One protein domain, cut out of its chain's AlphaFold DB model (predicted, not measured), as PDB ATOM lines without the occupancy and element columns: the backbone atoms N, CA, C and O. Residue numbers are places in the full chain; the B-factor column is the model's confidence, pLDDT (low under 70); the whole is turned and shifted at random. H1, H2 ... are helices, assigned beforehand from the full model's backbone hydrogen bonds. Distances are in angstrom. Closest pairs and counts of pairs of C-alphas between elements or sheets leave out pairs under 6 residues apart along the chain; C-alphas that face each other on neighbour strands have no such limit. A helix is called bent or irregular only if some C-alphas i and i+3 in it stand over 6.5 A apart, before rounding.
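AT A GLANCE: This is residues 11 to 98 of the 138 residues of an uncharacterized protein of Herbiconiux sp. SALV-R1 (UniProt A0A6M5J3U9). One long helix, H4, makes the long axis, and three shorter helices pack on it: H2 and H3 cross its first part on different sides, and H1 sits farther along. The far end of H4 and the tail after it, residues 89 to 98, stick out. The 88 printed residues hold four named helices, in the order H1, H2, H3, H4, and no named strand; the class is all helix. The whole is elongated, 49 by 28 by 24 A, and only just loose, close to compact, with a radius of gyration of the C-alphas of 14.9 A.

HOW THE PARTS SIT: Start at the hub, H4, residues 68 to 93. Its residues 69 to 73 touch H2, residues 34 to 46, about perpendicular at 88 degrees; the closest C-alphas, of Trp 39 and Gly 73, are 5.8 A apart. Its residues 71 to 75 touch H3, residues 52 to 61, closest at the C-alphas of Trp 58 and Ala 75, 5.9 A. H3 and H4 run the same way at a steep tilt of 69 degrees, only just short of about perpendicular. Residues 77 to 84 touch H1, residues 11 to 14, closest at the C-alphas of Ser 14 and Glu 81, 5.5 A. H1, H2 and H3 are apart from each other. O i to N i+4 pairs are within hydrogen-bond range in 6 of 9 for H2, 4 of 6 for H3 and 20 of 22 for H4; H1 is too short for such a pair.

IN THESE COORDINATES: Find C-alpha 68 at (211.480, 222.903, 148.670); from there H4 runs 37.9 A to C-alpha 93 at (210.322, 190.433, 129.206). H2 measures 17.7 A, H3 14.8 A and H1, from C-alpha 11 at (208.314, 198.439, 145.545), 4.9 A. Three helices are irregular: C-alphas 41 and 44 in H2 are 7.0 A apart, 57 and 60 in H3 7.5 A, and 69 and 72 in H4, only just, 7.0 A.

THE WHOLE: The printed part has no cut. The link from H1 to H2, residues 15 to 33, is long. Look for low confidence, pLDDT under 70, at residue 11 and residues 90 to 98.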
ATOM      1  N   GLY A  11     209.683 198.079 145.160       65.25
ATOM      2  CA  GLY A  11     208.314 198.439 145.545       65.25
ATOM      3  C   GLY A  11     208.087 198.745 147.023       65.25
ATOM      4  O   GLY A  11     207.426 199.731 147.335       65.25
ATOM      5  N   SER A  12     208.655 197.967 147.942       73.50
ATOM      6  CA  SER A  12     208.593 198.264 149.377       73.50
ATOM      7  C   SER A  12     209.321 199.567 149.696       73.50
ATOM      8  O   SER A  12     208.842 200.359 150.501       73.50
ATOM      9  N   ILE A  13     210.444 199.818 149.017       77.25
ATOM     10  CA  ILE A  13     211.211 201.057 149.165       77.25
ATOM     11  C   ILE A  13     210.466 202.232 148.515       77.25
ATOM     12  O   ILE A  13     210.337 203.274 149.154       77.25
ATOM     13  N   SER A  14     209.914 202.086 147.301       80.44
ATOM     14  CA  SER A  14     209.188 203.180 146.628       80.44
ATOM     15  C   SER A  14     207.943 203.622 147.398       80.44
ATOM     16  O   SER A  14     207.631 204.812 147.417       80.44
ATOM     17  N   ALA A  15     207.278 202.702 148.102       83.81
ATOM     18  CA  ALA A  15     206.094 202.995 148.910       83.81
ATOM     19  C   ALA A  15     206.358 203.930 150.109       83.81
ATOM     20  O   ALA A  15     205.413 204.552 150.615       83.81
ATOM     21  N   LEU A  16     207.614 204.037 150.561       86.38
ATOM     22  CA  LEU A  16     208.019 204.924 151.658       86.38
ATOM     23  C   LEU A  16     208.145 206.385 151.214       86.38
ATOM     24  O   LEU A  16     208.002 207.290 152.035       86.38
ATOM     25  N   PHE A  17     208.386 206.626 149.925       89.50
ATOM     26  CA  PHE A  17     208.603 207.966 149.396       89.50
ATOM     27  C   PHE A  17     207.299 208.605 148.916       89.50
ATOM     28  O   PHE A  17     206.389 207.918 148.435       89.50
ATOM     29  N   PRO A  18     207.174 209.937 149.022       89.50
ATOM     30  CA  PRO A  18     206.059 210.630 148.411       89.50
ATOM     31  C   PRO A  18     206.172 210.549 146.876       89.50
ATOM     32  O   PRO A  18     207.234 210.769 146.303       89.50
ATOM     33  N   LEU A  19     205.064 210.208 146.212       86.94
ATOM     34  CA  LEU A  19     204.982 210.077 144.745       86.94
ATOM     35  C   LEU A  19     203.920 210.988 144.130       86.94
ATOM     36  O   LEU A  19     204.042 211.401 142.984       86.94
ATOM     37  N   VAL A  20     202.858 211.273 144.886       86.75
ATOM     38  CA  VAL A  20     201.734 212.098 144.442       86.75
ATOM     39  C   VAL A  20     201.561 213.233 145.448       86.75
ATOM     40  O   VAL A  20     201.365 212.958 146.637       86.75
ATOM     41  N   PRO A  21     201.706 214.498 145.025       84.44
ATOM     42  CA  PRO A  21     201.418 215.651 145.869       84.44
ATOM     43  C   PRO A  21     199.935 215.696 146.255       84.44
ATOM     44  O   PRO A  21     199.090 215.421 145.403       84.44
ATOM     45  N   PRO A  22     199.590 216.035 147.511       82.19
ATOM     46  CA  PRO A  22     198.195 216.222 147.892       82.19
ATOM     47  C   PRO A  22     197.600 217.432 147.158       82.19
ATOM     48  O   PRO A  22     198.240 218.482 147.073       82.19
ATOM     49  N   SER A  23     196.365 217.295 146.669       79.31
ATOM     50  CA  SER A  23     195.626 218.391 146.023       79.31
ATOM     51  C   SER A  23     195.239 219.497 147.007       79.31
ATOM     52  O   SER A  23     195.150 220.657 146.618       79.31
ATOM     53  N   ASP A  24     195.040 219.141 148.279       79.88
ATOM     54  CA  ASP A  24     194.762 220.070 149.370       79.88
ATOM     55  C   ASP A  24     195.674 219.764 150.565       79.88
ATOM     56  O   ASP A  24     195.692 218.654 151.103       79.88
ATOM     57  N   ARG A  25     196.472 220.760 150.958       80.69
ATOM     58  CA  ARG A  25     197.405 220.681 152.090       80.69
ATOM     59  C   ARG A  25     196.791 221.176 153.398       80.69
ATOM     60  O   ARG A  25     197.338 220.860 154.451       80.69
ATOM     61  N   THR A  26     195.681 221.916 153.343       76.69
ATOM     62  CA  THR A  26     195.052 222.562 154.511       76.69
ATOM     63  C   THR A  26     194.442 221.561 155.490       76.69
ATOM     64  O   THR A  26     194.340 221.838 156.680       76.69
ATOM     65  N   LEU A  27     194.130 220.358 155.005       70.69
ATOM     66  CA  LEU A  27     193.629 219.238 155.800       70.69
ATOM     67  C   LEU A  27     194.678 218.650 156.760       70.69
ATOM     68  O   LEU A  27     194.320 217.931 157.691       70.69
ATOM     69  N   ASN A  28     195.968 218.938 156.555       75.19
ATOM     70  CA  ASN A  28     197.045 218.430 157.399       75.19
ATOM     71  C   ASN A  28     197.512 219.521 158.365       75.19
ATOM     72  O   ASN A  28     197.917 220.597 157.931       75.19
ATOM     73  N   SER A  29     197.570 219.216 159.665       73.94
ATOM     74  CA  SER A  29     198.045 220.152 160.700       73.94
ATOM     75  C   SER A  29     199.461 220.682 160.445       73.94
ATOM     76  O   SER A  29     199.777 221.808 160.815       73.94
ATOM     77  N   THR A  30     200.312 219.896 159.777       76.69
ATOM     78  CA  THR A  30     201.671 220.296 159.378       76.69
ATOM     79  C   THR A  30     201.777 220.751 157.918       76.69
ATOM     80  O   THR A  30     202.883 221.024 157.449       76.69
ATOM     81  N   GLY A  31     200.671 220.774 157.165       82.12
ATOM     82  CA  GLY A  31     200.658 221.036 155.720       82.12
ATOM     83  C   GLY A  31     201.338 219.952 154.865       82.12
ATOM     84  O   GLY A  31     201.561 220.156 153.667       82.12
ATOM     85  N   ARG A  32     201.693 218.811 155.477       84.06
ATOM     86  CA  ARG A  32     202.449 217.703 154.876       84.06
ATOM     87  C   ARG A  32     201.745 216.365 155.106       84.06
ATOM     88  O   ARG A  32     201.165 216.118 156.160       84.06
ATOM     89  N   THR A  33     201.840 215.483 154.123       88.44
ATOM     90  CA  THR A  33     201.411 214.084 154.203       88.44
ATOM     91  C   THR A  33     202.327 213.274 155.124       88.44
ATOM     92  O   THR A  33     203.470 213.652 155.392       88.44
ATOM     93  N   GLY A  34     201.873 212.094 155.562       87.44
ATOM     94  CA  GLY A  34     202.697 211.184 156.368       87.44
ATOM     95  C   GLY A  34     204.027 210.805 155.699       87.44
ATOM     96  O   GLY A  34     205.050 210.739 156.375       87.44
ATOM     97  N   ARG A  35     204.045 210.638 154.369       89.44
ATOM     98  CA  ARG A  35     205.269 210.328 153.604       89.44
ATOM     99  C   ARG A  35     206.213 211.523 153.487       89.44
ATOM    100  O   ARG A  35     207.424 211.349 153.541       89.44
ATOM    101  N   GLU A  36     205.676 212.734 153.366       90.88
ATOM    102  CA  GLU A  36     206.481 213.960 153.409       90.88
ATOM    103  C   GLU A  36     207.098 214.171 154.800       90.88
ATOM    104  O   GLU A  36     208.279 214.487 154.900       90.88
ATOM    105  N   ASN A  37     206.346 213.920 155.879       90.06
ATOM    106  CA  ASN A  37     206.893 213.968 157.239       90.06
ATOM    107  C   ASN A  37     207.973 212.890 157.445       90.06
ATOM    108  O   ASN A  37     209.038 213.178 157.991       90.06
ATOM    109  N   LEU A  38     207.743 211.664 156.962       89.94
ATOM    110  CA  LEU A  38     208.741 210.593 156.999       89.94
ATOM    111  C   LEU A  38     210.020 210.985 156.244       89.94
ATOM    112  O   LEU A  38     211.127 210.737 156.724       89.94
ATOM    113  N   TRP A  39     209.876 211.643 155.092       91.44
ATOM    114  CA  TRP A  39     211.003 212.193 154.353       91.44
ATOM    115  C   TRP A  39     211.793 213.206 155.187       91.44
ATOM    116  O   TRP A  39     212.983 212.995 155.426       91.44
ATOM    117  N   CYS A  40     211.130 214.257 155.675       89.19
ATOM    118  CA  CYS A  40     211.782 215.348 156.399       89.19
ATOM    119  C   CYS A  40     212.481 214.879 157.684       89.19
ATOM    120  O   CYS A  40     213.549 215.385 158.023       89.19
ATOM    121  N   HIS A  41     211.898 213.917 158.403       88.81
ATOM    122  CA  HIS A  41     212.383 213.536 159.732       88.81
ATOM    123  C   HIS A  41     213.287 212.298 159.753       88.81
ATOM    124  O   HIS A  41     214.101 212.173 160.671       88.81
ATOM    125  N   ALA A  42     213.185 211.407 158.762       86.81
ATOM    126  CA  ALA A  42     213.924 210.145 158.755       86.81
ATOM    127  C   ALA A  42     214.754 209.938 157.482       86.81
ATOM    128  O   ALA A  42     215.955 209.692 157.574       86.81
ATOM    129  N   LEU A  43     214.139 210.042 156.300       87.12
ATOM    130  CA  LEU A  43     214.786 209.584 155.063       87.12
ATOM    131  C   LEU A  43     215.799 210.582 154.502       87.12
ATOM    132  O   LEU A  43     216.824 210.148 153.986       87.12
ATOM    133  N   ALA A  44     215.570 211.891 154.636       87.50
ATOM    134  CA  ALA A  44     216.450 212.915 154.062       87.50
ATOM    135  C   ALA A  44     217.912 212.780 154.530       87.50
ATOM    136  O   ALA A  44     218.838 212.977 153.748       87.50
ATOM    137  N   LYS A  45     218.130 212.346 155.781       86.50
ATOM    138  CA  LYS A  45     219.472 212.106 156.348       86.50
ATOM    139  C   LYS A  45     220.239 210.981 155.644       86.50
ATOM    140  O   LYS A  45     221.463 210.970 155.691       86.50
ATOM    141  N   GLY A  46     219.535 210.055 154.995       84.00
ATOM    142  CA  GLY A  46     220.131 208.984 154.196       84.00
ATOM    143  C   GLY A  46     220.641 209.441 152.827       84.00
ATOM    144  O   GLY A  46     221.312 208.668 152.150       84.00
ATOM    145  N   PHE A  47     220.357 210.685 152.421       85.44
ATOM    146  CA  PHE A  47     220.736 211.237 151.117       85.44
ATOM    147  C   PHE A  47     221.493 212.571 151.261       85.44
ATOM    148  O   PHE A  47     221.042 213.592 150.740       85.44
ATOM    149  N   PRO A  48     222.653 212.593 151.945       79.31
ATOM    150  CA  PRO A  48     223.386 213.831 152.230       79.31
ATOM    151  C   PRO A  48     223.924 214.532 150.971       79.31
ATOM    152  O   PRO A  48     224.137 215.738 150.988       79.31
ATOM    153  N   SER A  49     224.120 213.791 149.877       80.25
ATOM    154  CA  SER A  49     224.665 214.295 148.607       80.25
ATOM    155  C   SER A  49     223.585 214.646 147.577       80.25
ATOM    156  O   SER A  49     223.874 214.689 146.379       80.25
ATOM    157  N   LEU A  50     222.330 214.826 148.002       81.00
ATOM    158  CA  LEU A  50     221.251 215.236 147.107       81.00
ATOM    159  C   LEU A  50     221.499 216.673 146.616       81.00
ATOM    160  O   LEU A  50     221.137 217.642 147.276       81.00
ATOM    161  N   ASP A  51     222.148 216.788 145.461       77.50
ATOM    162  CA  ASP A  51     222.526 218.061 144.845       77.50
ATOM    163  C   ASP A  51     221.318 218.748 144.180       77.50
ATOM    164  O   ASP A  51     220.439 218.107 143.591       77.50
ATOM    165  N   GLU A  52     221.314 220.077 144.211       76.56
ATOM    166  CA  GLU A  52     220.325 220.948 143.577       76.56
ATOM    167  C   GLU A  52     220.241 220.692 142.065       76.56
ATOM    168  O   GLU A  52     219.159 220.695 141.476       76.56
ATOM    169  N   ARG A  53     221.364 220.330 141.432       76.75
ATOM    170  CA  ARG A  53     221.396 219.910 140.020       76.75
ATOM    171  C   ARG A  53     220.514 218.698 139.739       76.75
ATOM    172  O   ARG A  53     219.899 218.617 138.674       76.75
ATOM    173  N   LEU A  54     220.457 217.751 140.678       73.06
ATOM    174  CA  LEU A  54     219.585 216.594 140.552       73.06
ATOM    175  C   LEU A  54     218.130 217.057 140.644       73.06
ATOM    176  O   LEU A  54     217.343 216.722 139.765       73.06
ATOM    177  N   LEU A  55     217.787 217.890 141.629       80.75
ATOM    178  CA  LEU A  55     216.435 218.441 141.784       80.75
ATOM    179  C   LEU A  55     215.958 219.190 140.534       80.75
ATOM    180  O   LEU A  55     214.830 218.974 140.092       80.75
ATOM    181  N   VAL A  56     216.831 219.977 139.898       80.31
ATOM    182  CA  VAL A  56     216.525 220.679 138.640       80.31
ATOM    183  C   VAL A  56     216.105 219.702 137.540       80.31
ATOM    184  O   VAL A  56     215.128 219.962 136.837       80.31
ATOM    185  N   SER A  57     216.758 218.542 137.428       80.50
ATOM    186  CA  SER A  57     216.390 217.514 136.438       80.50
ATOM    187  C   SER A  57     215.008 216.885 136.677       80.50
ATOM    188  O   SER A  57     214.418 216.324 135.753       80.50
ATOM    189  N   TRP A  58     214.473 217.018 137.895       79.25
ATOM    190  CA  TRP A  58     213.157 216.517 138.297       79.25
ATOM    191  C   TRP A  58     212.095 217.610 138.438       79.25
ATOM    192  O   TRP A  58     210.930 217.282 138.633       79.25
ATOM    193  N   SER A  59     212.453 218.885 138.278       74.19
ATOM    194  CA  SER A  59     211.551 220.032 138.465       74.19
ATOM    195  C   SER A  59     210.264 219.979 137.626       74.19
ATOM    196  O   SER A  59     209.231 220.470 138.063       74.19
ATOM    197  N   GLY A  60     210.289 219.336 136.451       77.62
ATOM    198  CA  GLY A  60     209.103 219.136 135.606       77.62
ATOM    199  C   GLY A  60     208.172 217.992 136.033       77.62
ATOM    200  O   GLY A  60     207.129 217.802 135.415       77.62
ATOM    201  N   TRP A  61     208.540 217.202 137.048       76.94
ATOM    202  CA  TRP A  61     207.776 216.027 137.494       76.94
ATOM    203  C   TRP A  61     206.842 216.312 138.671       76.94
ATOM    204  O   TRP A  61     205.996 215.477 138.988       76.94
ATOM    205  N   PHE A  62     206.968 217.475 139.308       78.31
ATOM    206  CA  PHE A  62     206.119 217.885 140.420       78.31
ATOM    207  C   PHE A  62     205.669 219.352 140.278       78.31
ATOM    208  O   PHE A  62     206.302 220.126 139.562       78.31
ATOM    209  N   PRO A  63     204.560 219.754 140.929       79.56
ATOM    210  CA  PRO A  63     204.024 221.109 140.837       79.56
ATOM    211  C   PRO A  63     205.011 222.162 141.348       79.56
ATOM    212  O   PRO A  63     205.685 221.947 142.353       79.56
ATOM    213  N   ALA A  64     205.010 223.350 140.735       75.56
ATOM    214  CA  ALA A  64     205.818 224.486 141.194       75.56
ATOM    215  C   ALA A  64     205.454 224.957 142.618       75.56
ATOM    216  O   ALA A  64     206.274 225.563 143.299       75.56
ATOM    217  N   SER A  65     204.241 224.649 143.091       80.50
ATOM    218  CA  SER A  65     203.777 224.930 144.455       80.50
ATOM    219  C   SER A  65     204.314 223.951 145.509       80.50
ATOM    220  O   SER A  65     203.928 224.033 146.678       80.50
ATOM    221  N   LEU A  66     205.172 222.998 145.124       84.44
ATOM    222  CA  LEU A  66     205.711 221.998 146.035       84.44
ATOM    223  C   LEU A  66     206.794 222.605 146.954       84.44
ATOM    224  O   LEU A  66     207.786 223.134 146.441       84.44
ATOM    225  N   PRO A  67     206.673 222.490 148.292       87.62
ATOM    226  CA  PRO A  67     207.666 223.033 149.219       87.62
ATOM    227  C   PRO A  67     209.064 222.447 148.985       87.62
ATOM    228  O   PRO A  67     209.212 221.231 148.857       87.62
ATOM    229  N   ALA A  68     210.098 223.295 148.984       85.94
ATOM    230  CA  ALA A  68     211.480 222.903 148.670       85.94
ATOM    231  C   ALA A  68     211.998 221.734 149.528       85.94
ATOM    232  O   ALA A  68     212.661 220.826 149.035       85.94
ATOM    233  N   GLU A  69     211.610 221.703 150.800       87.44
ATOM    234  CA  GLU A  69     212.028 220.702 151.790       87.44
ATOM    235  C   GLU A  69     211.604 219.267 151.435       87.44
ATOM    236  O   GLU A  69     212.267 218.302 151.824       87.44
ATOM    237  N   VAL A  70     210.498 219.111 150.699       89.12
ATOM    238  CA  VAL A  70     209.965 217.797 150.308       89.12
ATOM    239  C   VAL A  70     210.327 217.420 148.874       89.12
ATOM    240  O   VAL A  70     210.225 216.244 148.531       89.12
ATOM    241  N   GLN A  71     210.796 218.366 148.049       89.38
ATOM    242  CA  GLN A  71     211.132 218.131 146.634       89.38
ATOM    243  C   GLN A  71     212.115 216.969 146.456       89.38
ATOM    244  O   GLN A  71     211.934 216.139 145.565       89.38
ATOM    245  N   GLY A  72     213.097 216.845 147.353       88.56
ATOM    246  CA  GLY A  72     214.029 215.718 147.354       88.56
ATOM    247  C   GLY A  72     213.365 214.359 147.541       88.56
ATOM    248  O   GLY A  72     213.700 213.410 146.834       88.56
ATOM    249  N   GLY A  73     212.363 214.281 148.416       90.06
ATOM    250  CA  GLY A  73     211.604 213.056 148.641       90.06
ATOM    251  C   GLY A  73     210.829 212.628 147.402       90.06
ATOM    252  O   GLY A  73     210.816 211.443 147.075       90.06
ATOM    253  N   TYR A  74     210.250 213.588 146.677       90.25
ATOM    254  CA  TYR A  74     209.558 213.325 145.413       90.25
ATOM    255  C   TYR A  74     210.528 212.903 144.308       90.25
ATOM    256  O   TYR A  74     210.281 211.908 143.628       90.25
ATOM    257  N   ALA A  75     211.655 213.602 144.147       89.19
ATOM    258  CA  ALA A  75     212.670 213.258 143.150       89.19
ATOM    259  C   ALA A  75     213.195 211.823 143.339       89.19
ATOM    260  O   ALA A  75     213.225 211.035 142.390       89.19
ATOM    261  N   ILE A  76     213.542 211.453 144.575       89.06
ATOM    262  CA  ILE A  76     214.004 210.099 144.896       89.06
ATOM    263  C   ILE A  76     212.875 209.086 144.734       89.06
ATOM    264  O   ILE A  76     213.084 208.043 144.115       89.06
ATOM    265  N   GLY A  77     211.669 209.393 145.219       89.25
ATOM    266  CA  GLY A  77     210.505 208.527 145.058       89.25
ATOM    267  C   GLY A  77     210.253 208.173 143.593       89.25
ATOM    268  O   GLY A  77     210.150 206.995 143.247       89.25
ATOM    269  N   HIS A  78     210.245 209.169 142.706       87.06
ATOM    270  CA  HIS A  78     210.082 208.942 141.273       87.06
ATOM    271  C   HIS A  78     211.245 208.157 140.653       87.06
ATOM    272  O   HIS A  78     211.007 207.312 139.785       87.06
ATOM    273  N   ALA A  79     212.487 208.386 141.086       85.94
ATOM    274  CA  ALA A  79     213.638 207.616 140.622       85.94
ATOM    275  C   ALA A  79     213.513 206.127 140.992       85.94
ATOM    276  O   ALA A  79     213.639 205.261 140.122       85.94
ATOM    277  N   VAL A  80     213.191 205.829 142.254       86.12
ATOM    278  CA  VAL A  80     213.001 204.454 142.744       86.12
ATOM    279  C   VAL A  80     211.807 203.791 142.054       86.12
ATOM    280  O   VAL A  80     211.909 202.651 141.606       86.12
ATOM    281  N   GLU A  81     210.696 204.506 141.876       84.50
ATOM    282  CA  GLU A  81     209.513 203.989 141.183       84.50
ATOM    283  C   GLU A  81     209.793 203.682 139.701       84.50
ATOM    284  O   GLU A  81     209.320 202.676 139.169       84.50
ATOM    285  N   ARG A  82     210.610 204.495 139.021       83.50
ATOM    286  CA  ARG A  82     211.051 204.199 137.647       83.50
ATOM    287  C   ARG A  82     211.928 202.953 137.588       83.50
ATOM    288  O   ARG A  82     211.741 202.144 136.680       83.50
ATOM    289  N   LEU A  83     212.841 202.776 138.546       82.19
ATOM    290  CA  LEU A  83     213.663 201.568 138.652       82.19
ATOM    291  C   LEU A  83     212.809 200.330 138.928       82.19
ATOM    292  O   LEU A  83     213.016 199.300 138.287       82.19
ATOM    293  N   ARG A  84     211.803 200.439 139.804       83.19
ATOM    294  CA  ARG A  84     210.834 199.369 140.059       83.19
ATOM    295  C   ARG A  84     210.095 198.977 138.783       83.19
ATOM    296  O   ARG A  84     210.124 197.814 138.404       83.19
ATOM    297  N   ARG A  85     209.503 199.940 138.070       82.06
ATOM    298  CA  ARG A  85     208.794 199.677 136.804       82.06
ATOM    299  C   ARG A  85     209.706 199.068 135.744       82.06
ATOM    300  O   ARG A  85     209.264 198.224 134.973       82.06
ATOM    301  N   LEU A  86     210.967 199.496 135.683       73.31
ATOM    302  CA  LEU A  86     211.955 198.914 134.779       73.31
ATOM    303  C   LEU A  86     212.265 197.464 135.156       73.31
ATOM    304  O   LEU A  86     212.249 196.613 134.273       73.31
ATOM    305  N   ARG A  87     212.505 197.176 136.440       74.94
ATOM    306  CA  ARG A  87     212.684 195.809 136.943       74.94
ATOM    307  C   ARG A  87     211.474 194.952 136.588       74.94
ATOM    308  O   ARG A  87     211.654 193.922 135.958       74.94
ATOM    309  N   ASP A  88     210.269 195.414 136.905       73.81
ATOM    310  CA  ASP A  88     209.030 194.666 136.677       73.81
ATOM    311  C   ASP A  88     208.819 194.379 135.175       73.81
ATOM    312  O   ASP A  88     208.431 193.273 134.806       73.81
ATOM    313  N   ARG A  89     209.166 195.327 134.287       71.44
ATOM    314  CA  ARG A  89     209.175 195.127 132.824       71.44
ATOM    315  C   ARG A  89     210.248 194.149 132.362       71.44
ATOM    316  O   ARG A  89     209.987 193.358 131.466       71.44
ATOM    317  N   ILE A  90     211.454 194.223 132.921       64.50
ATOM    318  CA  ILE A  90     212.546 193.307 132.577       64.50
ATOM    319  C   ILE A  90     212.193 191.891 133.023       64.50
ATOM    320  O   ILE A  90     212.329 190.987 132.216       64.50
ATOM    321  N   SER A  91     211.664 191.703 134.233       63.41
ATOM    322  CA  SER A  91     211.170 190.407 134.709       63.41
ATOM    323  C   SER A  91     210.016 189.881 133.847       63.41
ATOM    324  O   SER A  91     209.944 188.688 133.582       63.41
ATOM    325  N   HIS A  92     209.148 190.760 133.330       62.88
ATOM    326  CA  HIS A  92     208.099 190.371 132.375       62.88
ATOM    327  C   HIS A  92     208.619 190.029 130.968       62.88
ATOM    328  O   HIS A  92     207.985 189.260 130.250       62.88
ATOM    329  N   HIS A  93     209.745 190.610 130.544       52.97
ATOM    330  CA  HIS A  93     210.322 190.433 129.206       52.97
ATOM    331  C   HIS A  93     211.602 189.587 129.191       52.97
ATOM    332  O   HIS A  93     212.245 189.473 128.144       52.97
ATOM    333  N   GLU A  94     211.958 188.980 130.322       48.38
ATOM    334  CA  GLU A  94     213.094 188.070 130.484       48.38
ATOM    335  C   GLU A  94     213.059 186.889 129.491       48.38
ATOM    336  O   GLU A  94     214.123 186.488 129.025       48.38
ATOM    337  N   PRO A  95     211.882 186.412 129.030       52.19
ATOM    338  CA  PRO A  95     211.824 185.422 127.955       52.19
ATOM    339  C   PRO A  95     212.004 185.976 126.522       52.19
ATOM    340  O   PRO A  95     212.122 185.177 125.600       52.19
ATOM    341  N   ILE A  96     211.977 187.304 126.289       50.91
ATOM    342  CA  ILE A  96     211.768 187.890 124.940       50.91
ATOM    343  C   ILE A  96     212.878 188.846 124.446       50.91
ATOM    344  O   ILE A  96     213.090 188.917 123.237       50.91
ATOM    345  N   LEU A  97     213.593 189.610 125.286       48.03
ATOM    346  CA  LEU A  97     214.335 190.783 124.773       48.03
ATOM    347  C   LEU A  97     215.870 190.700 124.821       48.03
ATOM    348  O   LEU A  97     216.491 190.679 125.882       48.03
ATOM    349  N   GLY A  98     216.480 190.829 123.636       57.53
ATOM    350  CA  GLY A  98     217.854 191.289 123.438       57.53
ATOM    351  C   GLY A  98     218.056 192.701 124.002       57.53
ATOM    352  O   GLY A  98     217.674 193.703 123.401       57.53
TER     353      GLY A  98